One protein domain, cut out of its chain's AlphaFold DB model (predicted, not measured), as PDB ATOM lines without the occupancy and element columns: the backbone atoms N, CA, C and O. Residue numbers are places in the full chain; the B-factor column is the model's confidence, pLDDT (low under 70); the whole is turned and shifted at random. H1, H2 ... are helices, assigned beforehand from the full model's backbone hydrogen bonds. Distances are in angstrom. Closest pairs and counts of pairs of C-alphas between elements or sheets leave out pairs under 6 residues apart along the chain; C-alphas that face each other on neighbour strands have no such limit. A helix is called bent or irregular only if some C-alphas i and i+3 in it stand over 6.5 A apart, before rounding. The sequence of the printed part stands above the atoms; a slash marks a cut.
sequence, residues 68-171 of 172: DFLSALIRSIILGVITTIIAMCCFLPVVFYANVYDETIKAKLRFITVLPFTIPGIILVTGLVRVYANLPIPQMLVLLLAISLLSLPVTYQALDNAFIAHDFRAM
ATOM      1  N   ASP A  68      34.045 -61.850 -50.310       95.19
ATOM      2  CA  ASP A  68      35.175 -61.571 -49.427       95.19
ATOM      3  C   ASP A  68      35.104 -60.132 -48.919       95.19
ATOM      4  O   ASP A  68      35.222 -59.902 -47.713       95.19
ATOM      5  N   PHE A  69      34.798 -59.181 -49.809       95.25
ATOM      6  CA  PHE A  69      34.580 -57.782 -49.448       95.25
ATOM      7  C   PHE A  69      33.427 -57.627 -48.453       95.25
ATOM      8  O   PHE A  69      33.606 -57.014 -47.400       95.25
ATOM      9  N   LEU A  70      32.260 -58.217 -48.742       95.38
ATOM     10  CA  LEU A  70      31.109 -58.150 -47.840       95.38
ATOM     11  C   LEU A  70      31.415 -58.780 -46.478       95.38
ATOM     12  O   LEU A  70      31.067 -58.215 -45.441       95.38
ATOM     13  N   SER A  71      32.102 -59.924 -46.461       94.88
ATOM     14  CA  SER A  71      32.481 -60.582 -45.211       94.88
ATOM     15  C   SER A  71      33.452 -59.729 -44.388       94.88
ATOM     16  O   SER A  71      33.293 -59.629 -43.170       94.88
ATOM     17  N   ALA A  72      34.417 -59.068 -45.032       93.75
ATOM     18  CA  ALA A  72      35.350 -58.159 -44.381       93.75
ATOM     19  C   ALA A  72      34.629 -56.919 -43.835       93.75
ATOM     20  O   ALA A  72      34.828 -56.566 -42.675       93.75
ATOM     21  N   LEU A  73      33.730 -56.320 -44.624       95.19
ATOM     22  CA  LEU A  73      32.918 -55.171 -44.220       95.19
ATOM     23  C   LEU A  73      32.085 -55.481 -42.970       95.19
ATOM     24  O   LEU A  73      32.123 -54.732 -41.994       95.19
ATOM     25  N   ILE A  74      31.377 -56.615 -42.969       95.19
ATOM     26  CA  ILE A  74      30.566 -57.052 -41.827       95.19
ATOM     27  C   ILE A  74      31.449 -57.286 -40.600       95.19
ATOM     28  O   ILE A  74      31.123 -56.810 -39.512       95.19
ATOM     29  N   ARG A  75      32.590 -57.973 -40.757       93.06
ATOM     30  CA  ARG A  75      33.543 -58.193 -39.658       93.06
ATOM     31  C   ARG A  75      34.034 -56.869 -39.076       93.06
ATOM     32  O   ARG A  75      34.056 -56.746 -37.858       93.06
ATOM     33  N   SER A  76      34.377 -55.886 -39.908       94.50
ATOM     34  CA  SER A  76      34.813 -54.558 -39.463       94.50
ATOM     35  C   SER A  76      33.722 -53.810 -38.700       94.50
ATOM     36  O   SER A  76      34.010 -53.237 -37.651       94.50
ATOM     37  N   ILE A  77      32.471 -53.850 -39.173       96.19
ATOM     38  CA  ILE A  77      31.333 -53.220 -38.486       96.19
ATOM     39  C   ILE A  77      31.101 -53.879 -37.123       96.19
ATOM     40  O   ILE A  77      31.048 -53.183 -36.110       96.19
ATOM     41  N   ILE A  78      31.013 -55.212 -37.080       95.31
ATOM     42  CA  ILE A  78      30.826 -55.968 -35.834       95.31
ATOM     43  C   ILE A  78      31.956 -55.651 -34.853       95.31
ATOM     44  O   ILE A  78      31.706 -55.353 -33.687       95.31
ATOM     45  N   LEU A  79      33.200 -55.678 -35.328       94.44
ATOM     46  CA  LEU A  79      34.370 -55.420 -34.502       94.44
ATOM     47  C   LEU A  79      34.374 -53.990 -33.957       94.44
ATOM     48  O   LEU A  79      34.665 -53.803 -32.778       94.44
ATOM     49  N   GLY A  80      34.007 -53.001 -34.776       94.31
ATOM     50  CA  GLY A  80      33.866 -51.609 -34.359       94.31
ATOM     51  C   GLY A  80      32.812 -51.440 -33.266       94.31
ATOM     52  O   GLY A  80      33.116 -50.895 -32.210       94.31
ATOM     53  N   VAL A  81      31.610 -51.985 -33.470       95.00
ATOM     54  CA  VAL A  81      30.512 -51.908 -32.492       95.00
ATOM     55  C   VAL A  81      30.889 -52.579 -31.172       95.00
ATOM     56  O   VAL A  81      30.734 -51.974 -30.113       95.00
ATOM     57  N   ILE A  82      31.423 -53.804 -31.218       94.56
ATOM     58  CA  ILE A  82      31.837 -54.525 -30.006       94.56
ATOM     59  C   ILE A  82      32.946 -53.756 -29.285       94.56
ATOM     60  O   ILE A  82      32.888 -53.605 -28.067       94.56
ATOM     61  N   THR A  83      33.923 -53.228 -30.025       93.69
ATOM     62  CA  THR A  83      35.006 -52.423 -29.449       93.69
ATOM     63  C   THR A  83      34.459 -51.190 -28.734       93.69
ATOM     64  O   THR A  83      34.838 -50.931 -27.594       93.69
ATOM     65  N   THR A  84      33.534 -50.455 -29.358       93.06
ATOM     66  CA  THR A  84      32.896 -49.286 -28.742       93.06
ATOM     67  C   THR A  84      32.146 -49.661 -27.467       93.06
ATOM     68  O   THR A  84      32.317 -48.989 -26.454       93.06
ATOM     69  N   ILE A  85      31.365 -50.746 -27.480       93.12
ATOM     70  CA  ILE A  85      30.628 -51.205 -26.294       93.12
ATOM     71  C   ILE A  85      31.596 -51.557 -25.161       93.12
ATOM     72  O   ILE A  85      31.428 -51.069 -24.046       93.12
ATOM     73  N   ILE A  86      32.634 -52.352 -25.443       91.31
ATOM     74  CA  ILE A  86      33.645 -52.733 -24.446       91.31
ATOM     75  C   ILE A  86      34.323 -51.485 -23.875       91.31
ATOM     76  O   ILE A  86      34.412 -51.330 -22.657       91.31
ATOM     77  N   ALA A  87      34.758 -50.569 -24.741       89.44
ATOM     78  CA  ALA A  87      35.425 -49.344 -24.327       89.44
ATOM     79  C   ALA A  87      34.511 -48.470 -23.450       89.44
ATOM     80  O   ALA A  87      34.943 -48.011 -22.395       89.44
ATOM     81  N   MET A  88      33.239 -48.298 -23.826       90.56
ATOM     82  CA  MET A  88      32.264 -47.550 -23.029       90.56
ATOM     83  C   MET A  88      32.001 -48.220 -21.680       90.56
ATOM     84  O   MET A  88      32.087 -47.551 -20.656       90.56
ATOM     85  N   CYS A  89      31.744 -49.529 -21.645       90.50
ATOM     86  CA  CYS A  89      31.503 -50.254 -20.395       90.50
ATOM     87  C   CYS A  89      32.695 -50.172 -19.430       90.50
ATOM     88  O   CYS A  89      32.496 -50.056 -18.223       90.50
ATOM     89  N   CYS A  90      33.925 -50.199 -19.946       86.75
ATOM     90  CA  CYS A  90      35.128 -50.088 -19.127       86.75
ATOM     91  C   CYS A  90      35.411 -48.650 -18.666       86.75
ATOM     92  O   CYS A  90      35.760 -48.443 -17.505       86.75
ATOM     93  N   PHE A  91      35.292 -47.655 -19.552       85.12
ATOM     94  CA  PHE A  91      35.780 -46.296 -19.280       85.12
ATOM     95  C   PHE A  91      34.721 -45.342 -18.762       85.12
ATOM     96  O   PHE A  91      35.065 -44.454 -17.988       85.12
ATOM     97  N   LEU A  92      33.452 -45.515 -19.126       89.75
ATOM     98  CA  LEU A  92      32.375 -44.664 -18.630       89.75
ATOM     99  C   LEU A  92      32.344 -44.569 -17.093       89.75
ATOM    100  O   LEU A  92      32.368 -43.442 -16.600       89.75
ATOM    101  N   PRO A  93      32.364 -45.674 -16.317       89.12
ATOM    102  CA  PRO A  93      32.351 -45.574 -14.855       89.12
ATOM    103  C   PRO A  93      33.610 -44.894 -14.305       89.12
ATOM    104  O   PRO A  93      33.541 -44.126 -13.349       89.12
ATOM    105  N   VAL A  94      34.759 -45.135 -14.935       88.38
ATOM    106  CA  VAL A  94      36.052 -44.590 -14.513       88.38
ATOM    107  C   VAL A  94      36.130 -43.081 -14.773       88.38
ATOM    108  O   VAL A  94      36.553 -42.326 -13.899       88.38
ATOM    109  N   VAL A  95      35.684 -42.625 -15.947       87.88
ATOM    110  CA  VAL A  95      35.630 -41.202 -16.318       87.88
ATOM    111  C   VAL A  95      34.570 -40.463 -15.510       87.88
ATOM    112  O   VAL A  95      34.839 -39.351 -15.059       87.88
ATOM    113  N   PHE A  96      33.407 -41.081 -15.280       87.94
ATOM    114  CA  PHE A  96      32.377 -40.539 -14.396       87.94
ATOM    115  C   PHE A  96      32.945 -40.306 -12.994       87.94
ATOM    116  O   PHE A  96      32.863 -39.199 -12.468       87.94
ATOM    117  N   TYR A  97      33.605 -41.317 -12.420       88.56
ATOM    118  CA  TYR A  97      34.202 -41.190 -11.096       88.56
ATOM    119  C   TYR A  97      35.272 -40.091 -11.043       88.56
ATOM    120  O   TYR A  97      35.286 -39.282 -10.116       88.56
ATOM    121  N   ALA A  98      36.137 -40.023 -12.059       87.94
ATOM    122  CA  ALA A  98      37.199 -39.025 -12.132       87.94
ATOM    123  C   ALA A  98      36.677 -37.586 -12.316       87.94
ATOM    124  O   ALA A  98      37.363 -36.633 -11.960       87.94
ATOM    125  N   ASN A  99      35.486 -37.414 -12.898       84.19
ATOM    126  CA  ASN A  99      34.858 -36.105 -13.086       84.19
ATOM    127  C   ASN A  99      34.027 -35.655 -11.877       84.19
ATOM    128  O   ASN A  99      33.988 -34.460 -11.598       84.19
ATOM    129  N   VAL A 100      33.384 -36.589 -11.169       84.31
ATOM    130  CA  VAL A 100      32.459 -36.267 -10.069       84.31
ATOM    131  C   VAL A 100      33.135 -36.314  -8.697       84.31
ATOM    132  O   VAL A 100      32.890 -35.437  -7.876       84.31
ATOM    133  N   TYR A 101      33.988 -37.310  -8.435       84.81
ATOM    134  CA  TYR A 101      34.494 -37.582  -7.082       84.81
ATOM    135  C   TYR A 101      35.977 -37.247  -6.888       84.81
ATOM    136  O   TYR A 101      36.331 -36.672  -5.861       84.81
ATOM    137  N   ASP A 102      36.856 -37.608  -7.832       84.19
ATOM    138  CA  ASP A 102      38.307 -37.405  -7.679       84.19
ATOM    139  C   ASP A 102      39.013 -37.054  -8.997       84.19
ATOM    140  O   ASP A 102      39.389 -37.917  -9.800       84.19
ATOM    141  N   GLU A 103      39.283 -35.762  -9.173       82.06
ATOM    142  CA  GLU A 103      39.988 -35.225 -10.339       82.06
ATOM    143  C   GLU A 103      41.456 -35.685 -10.421       82.06
ATOM    144  O   GLU A 103      42.048 -35.682 -11.503       82.06
ATOM    145  N   THR A 104      42.049 -36.170  -9.324       83.50
ATOM    146  CA  THR A 104      43.437 -36.671  -9.295       83.50
ATOM    147  C   THR A 104      43.607 -37.911 -10.174       83.50
ATOM    148  O   THR A 104      44.683 -38.163 -10.730       83.50
ATOM    149  N   ILE A 105      42.536 -38.691 -10.359       85.56
ATOM    150  CA  ILE A 105      42.540 -39.884 -11.213       85.56
ATOM    151  C   ILE A 105      42.654 -39.505 -12.694       85.56
ATOM    152  O   ILE A 105      43.260 -40.260 -13.462       85.56
ATOM    153  N   LYS A 106      42.192 -38.313 -13.100       83.81
ATOM    154  CA  LYS A 106      42.302 -37.840 -14.491       83.81
ATOM    155  C   LYS A 106      43.748 -37.826 -14.977       83.81
ATOM    156  O   LYS A 106      44.024 -38.248 -16.097       83.81
ATOM    157  N   ALA A 107      44.694 -37.419 -14.127       84.12
ATOM    158  CA  ALA A 107      46.115 -37.408 -14.480       84.12
ATOM    159  C   ALA A 107      46.653 -38.819 -14.786       84.12
ATOM    160  O   ALA A 107      47.400 -39.002 -15.750       84.12
ATOM    161  N   LYS A 108      46.232 -39.826 -14.007       87.75
ATOM    162  CA  LYS A 108      46.616 -41.234 -14.205       87.75
ATOM    163  C   LYS A 108      45.987 -41.816 -15.470       87.75
ATOM    164  O   LYS A 108      46.680 -42.465 -16.250       87.75
ATOM    165  N   LEU A 109      44.699 -41.547 -15.699       86.00
ATOM    166  CA  LEU A 109      43.999 -41.984 -16.910       86.00
ATOM    167  C   LEU A 109      44.632 -41.382 -18.156       86.00
ATOM    168  O   LEU A 109      44.956 -42.114 -19.089       86.00
ATOM    169  N   ARG A 110      44.915 -40.075 -18.132       84.38
ATOM    170  CA  ARG A 110      45.598 -39.391 -19.228       84.38
ATOM    171  C   ARG A 110      46.942 -40.043 -19.536       84.38
ATOM    172  O   ARG A 110      47.220 -40.317 -20.698       84.38
ATOM    173  N   PHE A 111      47.741 -40.366 -18.518       87.44
ATOM    174  CA  PHE A 111      49.005 -41.073 -18.720       87.44
ATOM    175  C   PHE A 111      48.804 -42.431 -19.409       87.44
ATOM    176  O   PHE A 111      49.373 -42.648 -20.475       87.44
ATOM    177  N   ILE A 112      47.941 -43.300 -18.865       86.69
ATOM    178  CA  ILE A 112      47.674 -44.642 -19.418       86.69
ATOM    179  C   ILE A 112      47.185 -44.560 -20.867       86.69
ATOM    180  O   ILE A 112      47.626 -45.330 -21.716       86.69
ATOM    181  N   THR A 113      46.301 -43.608 -21.166       85.81
ATOM    182  CA  THR A 113      45.758 -43.429 -22.516       85.81
ATOM    183  C   THR A 113      46.782 -42.902 -23.520       85.81
ATOM    184  O   THR A 113      46.688 -43.197 -24.702       85.81
ATOM    185  N   VAL A 114      47.807 -42.162 -23.109       86.69
ATOM    186  CA  VAL A 114      48.811 -41.668 -24.068       86.69
ATOM    187  C   VAL A 114      49.858 -42.738 -24.400       86.69
ATOM    188  O   VAL A 114      50.367 -42.759 -25.520       86.69
ATOM    189  N   LEU A 115      50.129 -43.675 -23.481       88.19
ATOM    190  CA  LEU A 115      51.104 -44.762 -23.669       88.19
ATOM    191  C   LEU A 115      51.024 -45.498 -25.021       88.19
ATOM    192  O   LEU A 115      52.074 -45.634 -25.653       88.19
ATOM    193  N   PRO A 116      49.851 -45.972 -25.500       84.19
ATOM    194  CA  PRO A 116      49.779 -46.693 -26.770       84.19
ATOM    195  C   PRO A 116      50.207 -45.847 -27.976       84.19
ATOM    196  O   PRO A 116      50.694 -46.410 -28.949       84.19
ATOM    197  N   PHE A 117      50.083 -44.518 -27.920       84.31
ATOM    198  CA  PHE A 117      50.515 -43.634 -29.006       84.31
ATOM    199  C   PHE A 117      51.996 -43.272 -28.959       84.31
ATOM    200  O   PHE A 117      52.563 -42.890 -29.980       84.31
ATOM    201  N   THR A 118      52.638 -43.409 -27.799       89.25
ATOM    202  CA  THR A 118      54.084 -43.187 -27.673       89.25
ATOM    203  C   THR A 118      54.879 -44.234 -28.454       89.25
ATOM    204  O   THR A 118      55.983 -43.956 -28.920       89.25
ATOM    205  N   ILE A 119      54.330 -45.442 -28.613       89.19
ATOM    206  CA  ILE A 119      54.974 -46.522 -29.360       89.19
ATOM    207  C   ILE A 119      54.551 -46.430 -30.837       89.19
ATOM    208  O   ILE A 119      53.357 -46.482 -31.134       89.19
ATOM    209  N   PRO A 120      55.498 -46.356 -31.791       90.06
ATOM    210  CA  PRO A 120      55.187 -46.392 -33.216       90.06
ATOM    211  C   PRO A 120      54.352 -47.616 -33.606       90.06
ATOM    212  O   PRO A 120      54.663 -48.746 -33.216       90.06
ATOM    213  N   GLY A 121      53.341 -47.413 -34.455       87.81
ATOM    214  CA  GLY A 121      52.394 -48.469 -34.834       87.81
ATOM    215  C   GLY A 121      53.056 -49.729 -35.406       87.81
ATOM    216  O   GLY A 121      52.665 -50.840 -35.061       87.81
ATOM    217  N   ILE A 122      54.119 -49.586 -36.206       91.31
ATOM    218  CA  ILE A 122      54.852 -50.731 -36.773       91.31
ATOM    219  C   ILE A 122      55.515 -51.607 -35.695       91.31
ATOM    220  O   ILE A 122      55.553 -52.834 -35.816       91.31
ATOM    221  N   ILE A 123      56.000 -50.993 -34.612       94.06
ATOM    222  CA  ILE A 123      56.624 -51.703 -33.490       94.06
ATOM    223  C   ILE A 123      55.552 -52.473 -32.717       94.06
ATOM    224  O   ILE A 123      55.748 -53.650 -32.423       94.06
ATOM    225  N   LEU A 124      54.395 -51.852 -32.463       91.06
ATOM    226  CA  LEU A 124      53.258 -52.520 -31.822       91.06
ATOM    227  C   LEU A 124      52.775 -53.729 -32.624       91.06
ATOM    228  O   LEU A 124      52.616 -54.804 -32.055       91.06
ATOM    229  N   VAL A 125      52.586 -53.583 -33.939       90.38
ATOM    230  CA  VAL A 125      52.108 -54.676 -34.801       90.38
ATOM    231  C   VAL A 125      53.107 -55.830 -34.821       90.38
ATOM    232  O   VAL A 125      52.733 -56.974 -34.573       90.38
ATOM    233  N   THR A 126      54.388 -55.548 -35.069       92.75
ATOM    234  CA  THR A 126      55.417 -56.601 -35.123       92.75
ATOM    235  C   THR A 126      55.665 -57.255 -33.763       92.75
ATOM    236  O   THR A 126      55.933 -58.455 -33.707       92.75
ATOM    237  N   GLY A 127      55.554 -56.508 -32.662       91.56
ATOM    238  CA  GLY A 127      55.587 -57.051 -31.306       91.56
ATOM    239  C   GLY A 127      54.389 -57.957 -31.028       91.56
ATOM    240  O   GLY A 127      54.574 -59.098 -30.611       91.56
ATOM    241  N   LEU A 128      53.178 -57.491 -31.339       91.12
ATOM    242  CA  LEU A 128      51.942 -58.245 -31.147       91.12
ATOM    243  C   LEU A 128      51.982 -59.570 -31.919       91.12
ATOM    244  O   LEU A 128      51.782 -60.617 -31.309       91.12
ATOM    245  N   VAL A 129      52.336 -59.542 -33.211       90.94
ATOM    246  CA  VAL A 129      52.484 -60.746 -34.053       90.94
ATOM    247  C   VAL A 129      53.431 -61.760 -33.424       90.94
ATOM    248  O   VAL A 129      53.085 -62.932 -33.336       90.94
ATOM    249  N   ARG A 130      54.594 -61.328 -32.925       90.88
ATOM    250  CA  ARG A 130      55.546 -62.234 -32.262       90.88
ATOM    251  C   ARG A 130      54.985 -62.853 -30.981       90.88
ATOM    252  O   ARG A 130      55.262 -64.017 -30.714       90.88
ATOM    253  N   VAL A 131      54.218 -62.089 -30.204       90.44
ATOM    254  CA  VAL A 131      53.634 -62.548 -28.935       90.44
ATOM    255  C   VAL A 131      52.538 -63.584 -29.172       90.44
ATOM    256  O   VAL A 131      52.532 -64.615 -28.503       90.44
ATOM    257  N   TYR A 132      51.627 -63.348 -30.122       88.88
ATOM    258  CA  TYR A 132      50.511 -64.271 -30.353       88.88
ATOM    259  C   TYR A 132      50.813 -65.395 -31.350       88.88
ATOM    260  O   TYR A 132      50.045 -66.350 -31.387       88.88
ATOM    261  N   ALA A 133      51.913 -65.338 -32.114       87.38
ATOM    262  CA  ALA A 133      52.239 -66.339 -33.140       87.38
ATOM    263  C   ALA A 133      52.226 -67.789 -32.628       87.38
ATOM    264  O   ALA A 133      51.858 -68.692 -33.372       87.38
ATOM    265  N   ASN A 134      52.614 -68.006 -31.368       87.62
ATOM    266  CA  ASN A 134      52.688 -69.335 -30.757       87.62
ATOM    267  C   ASN A 134      51.559 -69.608 -29.750       87.62
ATOM    268  O   ASN A 134      51.560 -70.649 -29.095       87.62
ATOM    269  N   LEU A 135      50.621 -68.674 -29.576       89.94
ATOM    270  CA  LEU A 135      49.514 -68.833 -28.638       89.94
ATOM    271  C   LEU A 135      48.311 -69.468 -29.354       89.94
ATOM    272  O   LEU A 135      47.945 -69.011 -30.436       89.94
ATOM    273  N   PRO A 136      47.626 -70.459 -28.751       90.50
ATOM    274  CA  PRO A 136      46.428 -71.077 -29.323       90.50
ATOM    275  C   PRO A 136      45.187 -70.186 -29.114       90.50
ATOM    276  O   PRO A 136      44.148 -70.641 -28.639       90.50
ATOM    277  N   ILE A 137      45.304 -68.890 -29.409       91.19
ATOM    278  CA  ILE A 137      44.252 -67.888 -29.206       91.19
ATOM    279  C   ILE A 137      43.670 -67.495 -30.570       91.19
ATOM    280  O   ILE A 137      44.428 -67.263 -31.515       91.19
ATOM    281  N   PRO A 138      42.337 -67.358 -30.700       90.75
ATOM    282  CA  PRO A 138      41.727 -66.890 -31.937       90.75
ATOM    283  C   PRO A 138      42.237 -65.499 -32.340       90.75
ATOM    284  O   PRO A 138      42.138 -64.543 -31.568       90.75
ATOM    285  N   GLN A 139      42.690 -65.349 -33.587       88.25
ATOM    286  CA  GLN A 139      43.192 -64.072 -34.118       88.25
ATOM    287  C   GLN A 139      42.156 -62.939 -34.016       88.25
ATOM    288  O   GLN A 139      42.512 -61.793 -33.756       88.25
ATOM    289  N   MET A 140      40.866 -63.262 -34.164       87.50
ATOM    290  CA  MET A 140      39.767 -62.299 -34.017       87.50
ATOM    291  C   MET A 140      39.723 -61.684 -32.609       87.50
ATOM    292  O   MET A 140      39.472 -60.491 -32.467       87.50
ATOM    293  N   LEU A 141      40.002 -62.483 -31.572       90.25
ATOM    294  CA  LEU A 141      40.030 -62.012 -30.188       90.25
ATOM    295  C   LEU A 141      41.239 -61.105 -29.947       90.25
ATOM    296  O   LEU A 141      41.098 -60.044 -29.345       90.25
ATOM    297  N   VAL A 142      42.412 -61.488 -30.461       92.06
ATOM    298  CA  VAL A 142      43.626 -60.660 -30.385       92.06
ATOM    299  C   VAL A 142      43.390 -59.306 -31.053       92.06
ATOM    300  O   VAL A 142      43.730 -58.272 -30.483       92.06
ATOM    301  N   LEU A 143      42.756 -59.304 -32.229       91.06
ATOM    302  CA  LEU A 143      42.427 -58.084 -32.957       91.06
ATOM    303  C   LEU A 143      41.431 -57.208 -32.183       91.06
ATOM    304  O   LEU A 143      41.650 -56.004 -32.072       91.06
ATOM    305  N   LEU A 144      40.379 -57.801 -31.607       92.12
ATOM    306  CA  LEU A 144      39.404 -57.083 -30.783       92.12
ATOM    307  C   LEU A 144      40.073 -56.404 -29.585       92.12
ATOM    308  O   LEU A 144      39.852 -55.219 -29.350       92.12
ATOM    309  N   LEU A 145      40.914 -57.134 -28.851       89.88
ATOM    310  CA  LEU A 145      41.627 -56.595 -27.694       89.88
ATOM    311  C   LEU A 145      42.615 -55.500 -28.102       89.88
ATOM    312  O   LEU A 145      42.674 -54.459 -27.449       89.88
ATOM    313  N   ALA A 146      43.349 -55.698 -29.199       90.38
ATOM    314  CA  ALA A 146      44.300 -54.715 -29.704       90.38
ATOM    315  C   ALA A 146      43.607 -53.410 -30.117       90.38
ATOM    316  O   ALA A 146      44.017 -52.338 -29.681       90.38
ATOM    317  N   ILE A 147      42.530 -53.486 -30.906       90.19
ATOM    318  CA  ILE A 147      41.786 -52.293 -31.337       90.19
ATOM    319  C   ILE A 147      41.086 -51.636 -30.142       90.19
ATOM    320  O   ILE A 147      41.098 -50.412 -30.038       90.19
ATOM    321  N   SER A 148      40.568 -52.419 -29.190       89.94
ATOM    322  CA  SER A 148      40.003 -51.881 -27.944       89.94
ATOM    323  C   SER A 148      41.040 -51.083 -27.162       89.94
ATOM    324  O   SER A 148      40.775 -49.938 -26.803       89.94
ATOM    325  N   LEU A 149      42.248 -51.625 -26.986       88.44
ATOM    326  CA  LEU A 149      43.348 -50.947 -26.296       88.44
ATOM    327  C   LEU A 149      43.815 -49.679 -27.032       88.44
ATOM    328  O   LEU A 149      44.115 -48.666 -26.400       88.44
ATOM    329  N   LEU A 150      43.837 -49.701 -28.364       88.94
ATOM    330  CA  LEU A 150      44.175 -48.528 -29.177       88.94
ATOM    331  C   LEU A 150      43.066 -47.463 -29.178       88.94
ATOM    332  O   LEU A 150      43.354 -46.283 -29.354       88.94
ATOM    333  N   SER A 151      41.808 -47.855 -28.955       89.06
ATOM    334  CA  SER A 151      40.656 -46.940 -28.905       89.06
ATOM    335  C   SER A 151      40.488 -46.219 -27.562       89.06
ATOM    336  O   SER A 151      39.769 -45.218 -27.484       89.06
ATOM    337  N   LEU A 152      41.161 -46.694 -26.507       85.56
ATOM    338  CA  LEU A 152      41.090 -46.129 -25.155       85.56
ATOM    339  C   LEU A 152      41.276 -44.614 -25.092       85.56
ATOM    340  O   LEU A 152      40.492 -43.951 -24.411       85.56
ATOM    341  N   PRO A 153      42.260 -44.022 -25.784       87.44
ATOM    342  CA  PRO A 153      42.554 -42.611 -25.592       87.44
ATOM    343  C   PRO A 153      41.504 -41.729 -26.249       87.44
ATOM    344  O   PRO A 153      41.184 -40.658 -25.741       87.44
ATOM    345  N   VAL A 154      40.962 -42.187 -27.378       87.56
ATOM    346  CA  VAL A 154      39.880 -41.509 -28.088       87.56
ATOM    347  C   VAL A 154      38.593 -41.613 -27.275       87.56
ATOM    348  O   VAL A 154      37.903 -40.615 -27.104       87.56
ATOM    349  N   THR A 155      38.313 -42.788 -26.705       89.88
ATOM    350  CA  THR A 155      37.137 -43.005 -25.851       89.88
ATOM    351  C   THR A 155      37.192 -42.134 -24.598       89.88
ATOM    352  O   THR A 155      36.216 -41.460 -24.283       89.88
ATOM    353  N   TYR A 156      38.342 -42.084 -23.916       88.12
ATOM    354  CA  TYR A 156      38.548 -41.206 -22.763       88.12
ATOM    355  C   TYR A 156      38.317 -39.733 -23.122       88.12
ATOM    356  O   TYR A 156      37.543 -39.063 -22.448       88.12
ATOM    357  N   GLN A 157      38.934 -39.243 -24.205       87.62
ATOM    358  CA  GLN A 157      38.776 -37.852 -24.650       87.62
ATOM    359  C   GLN A 157      37.328 -37.521 -25.021       87.62
ATOM    360  O   GLN A 157      36.822 -36.470 -24.641       87.62
ATOM    361  N   ALA A 158      36.645 -38.413 -25.741       89.31
ATOM    362  CA  ALA A 158      35.251 -38.218 -26.120       89.31
ATOM    363  C   ALA A 158      34.331 -38.145 -24.893       89.31
ATOM    364  O   ALA A 158      33.482 -37.257 -24.819       89.31
ATOM    365  N   LEU A 159      34.525 -39.043 -23.922       89.25
ATOM    366  CA  LEU A 159      33.752 -39.048 -22.683       89.25
ATOM    367  C   LEU A 159      34.040 -37.804 -21.840       89.25
ATOM    368  O   LEU A 159      33.100 -37.122 -21.453       89.25
ATOM    369  N   ASP A 160      35.307 -37.469 -21.592       85.88
ATOM    370  CA  ASP A 160      35.683 -36.299 -20.785       85.88
ATOM    371  C   ASP A 160      35.141 -34.999 -21.401       85.88
ATOM    372  O   ASP A 160      34.548 -34.183 -20.701       85.88
ATOM    373  N   ASN A 161      35.208 -34.850 -22.730       87.81
ATOM    374  CA  ASN A 161      34.606 -33.714 -23.433       87.81
ATOM    375  C   ASN A 161      33.079 -33.652 -23.257       87.81
ATOM    376  O   ASN A 161      32.527 -32.564 -23.094       87.81
ATOM    377  N   ALA A 162      32.390 -34.797 -23.272       87.75
ATOM    378  CA  ALA A 162      30.952 -34.854 -23.016       87.75
ATOM    379  C   ALA A 162      30.608 -34.486 -21.560       87.75
ATOM    380  O   ALA A 162      29.626 -33.786 -21.323       87.75
ATOM    381  N   PHE A 163      31.439 -34.906 -20.599       83.88
ATOM    382  CA  PHE A 163      31.310 -34.539 -19.186       83.88
ATOM    383  C   PHE A 163      31.635 -33.069 -18.910       83.88
ATOM    384  O   PHE A 163      31.078 -32.510 -17.980       83.88
ATOM    385  N   ILE A 164      32.505 -32.427 -19.692       81.50
ATOM    386  CA  ILE A 164      32.776 -30.984 -19.573       81.50
ATOM    387  C   ILE A 164      31.643 -30.159 -20.201       81.50
ATOM    388  O   ILE A 164      31.301 -29.092 -19.694       81.50
ATOM    389  N   ALA A 165      31.055 -30.635 -21.302       84.81
ATOM    390  CA  ALA A 165      29.962 -29.940 -21.986       84.81
ATOM    391  C   ALA A 165      28.663 -29.890 -21.160       84.81
ATOM    392  O   ALA A 165      27.852 -28.980 -21.338       84.81
ATOM    393  N   HIS A 166      28.467 -30.856 -20.263       77.94
ATOM    394  CA  HIS A 166      27.333 -30.924 -19.351       77.94
ATOM    395  C   HIS A 166      27.827 -30.736 -17.916       77.94
ATOM    396  O   HIS A 166      28.611 -31.541 -17.438       77.94
ATOM    397  N   ASP A 167      27.362 -29.707 -17.207       68.00
ATOM    398  CA  ASP A 167      27.776 -29.445 -15.821       68.00
ATOM    399  C   ASP A 167      27.188 -30.481 -14.840       68.00
ATOM    400  O   ASP A 167      26.231 -30.230 -14.110       68.00
ATOM    401  N   PHE A 168      27.739 -31.696 -14.850       67.44
ATOM    402  CA  PHE A 168      27.330 -32.780 -13.957       67.44
ATOM    403  C   PHE A 168      27.739 -32.522 -12.504       67.44
ATOM    404  O   PHE A 168      27.140 -33.089 -11.594       67.44
ATOM    405  N   ARG A 169      28.728 -31.647 -12.275       61.12
ATOM    406  CA  ARG A 169      29.200 -31.265 -10.937       61.12
ATOM    407  C   ARG A 169      28.173 -30.414 -10.189       61.12
ATOM    408  O   ARG A 169      28.216 -30.369  -8.970       61.12
ATOM    409  N   ALA A 170      27.259 -29.760 -10.909       67.50
ATOM    410  CA  ALA A 170      26.127 -29.040 -10.334       67.50
ATOM    411  C   ALA A 170      24.906 -29.936 -10.032       67.50
ATOM    412  O   ALA A 170      23.928 -29.455  -9.461       67.50
ATOM    413  N   MET A 171      24.926 -31.212 -10.443       65.25
ATOM    414  CA  MET A 171      23.783 -32.128 -10.320       65.25
ATOM    415  C   MET A 171      23.828 -33.012  -9.060       65.25
ATOM    416  O   MET A 171      22.808 -33.607  -8.709       65.25
TER     417      MET A 171
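AT A GLANCE: This is residues 68 to 171 of the 172 residues of the protein "ABC transporter permease" of Lactobacillus hordei DSM 19519 (UniProt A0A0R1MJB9). Two long, bent helices, H1 and H4, run the same way and cross each other as a lopsided X, while two shorter helices, H2 and H3, set at a corner to each other, bring the chain back between them. At one end of the body H1b, H2 and H4b come together as a triangle; toward the other end H3 is only near H4a, and the first residues of H1, 68 to 74, stick out. The printed part has 104 residues with four named helices, in the order H1, H2, H3, H4, and no named strand; its class is all helix. It is loose, with a radius of gyration of the C-alphas of 16.4 A, and elongated, spanning 51 by 30 by 22 A.

IN THESE COORDINATES: Find C-alpha 68 at (35.175, -61.571, -49.427), where H1, residues 68 to 100, begins. By its hydrogen bonds it was assigned as one helix, but it is bent: C-alphas 90 and 93 are 6.8 A apart, against about 5 A in a regular helix. Its arm H1a, residues 68 to 90, is 32.4 A long, and its arm H1b, residues 93 to 100, is 10.5 A long; the arms stand at a steep tilt of 45 degrees. Look next at C-alpha 104, at (43.437, -36.671, -9.295), the start of H2, residues 104 to 118, which is 22.2 A long. H2 is only just irregular, with C-alphas 113 and 116 lying 6.7 A apart, and its line is a rough one. H3, residues 121 to 132, is 16.5 A long. H4, residues 139 to 165, was also assigned as one helix by its hydrogen bonds but is bent, with C-alphas 150 and 153 lying 7.1 A apart. Its arms, H4a of residues 139 to 150, 16.3 A long, and H4b of residues 153 to 165, 18.2 A long, stand at a steep tilt of 44 degrees; H4b ends at C-alpha 165, at (29.962, -29.940, -21.986).

HOW THE PARTS SIT: Start on H1a, which touches H4a with its residues 79 to 87 alone; the closest C-alphas, those of Thr 83 and Ser 148, are 5.2 A apart, and the two run the same way at a steep tilt of 50 degrees. Past the bend, H1b touches H4b, closest at the C-alphas of Val 95 and Asp 160, 6.6 A apart, the same way at a tilt of 37 degrees, only just steep. H2 touches H1b with residues 104 to 106 alone, closest at the C-alphas of Ala 98 and Ile 105, 5.5 A apart. Further along, residues 110 to 114 of H2 touch H4b, where the C-alphas of Thr 113 and Pro 153 are the closest, at 4.5 A; these two run opposite ways at 37 degrees, only just a steep tilt. H2 and H3 meet only through their link. H3 is close to H4a but not clearly touching, with the C-alphas of Tyr 132 and Val 142 closest at 7.8 A. H1a and H3 are apart. In the backbones of H1a, H1b, H3, H4a and H4b each O i to N i+4 pair is within hydrogen-bond range, and in H2 8 of 11 are.

THE WHOLE: The two C-alphas farthest apart, those of Asn 134 and Ala 170, are 52.4 A apart. The printed part has no cut. The links H1 to H2 and H2 to H3 are tight, the link H3 to H4 is short, and no link is long. Residues 133 to 138, between H3 and H4, stand free, as do residues 68 to 74 of H1. The mean pLDDT of the printed part is 88.1, and the model's confidence is low, under 70, at residues 167 to 171.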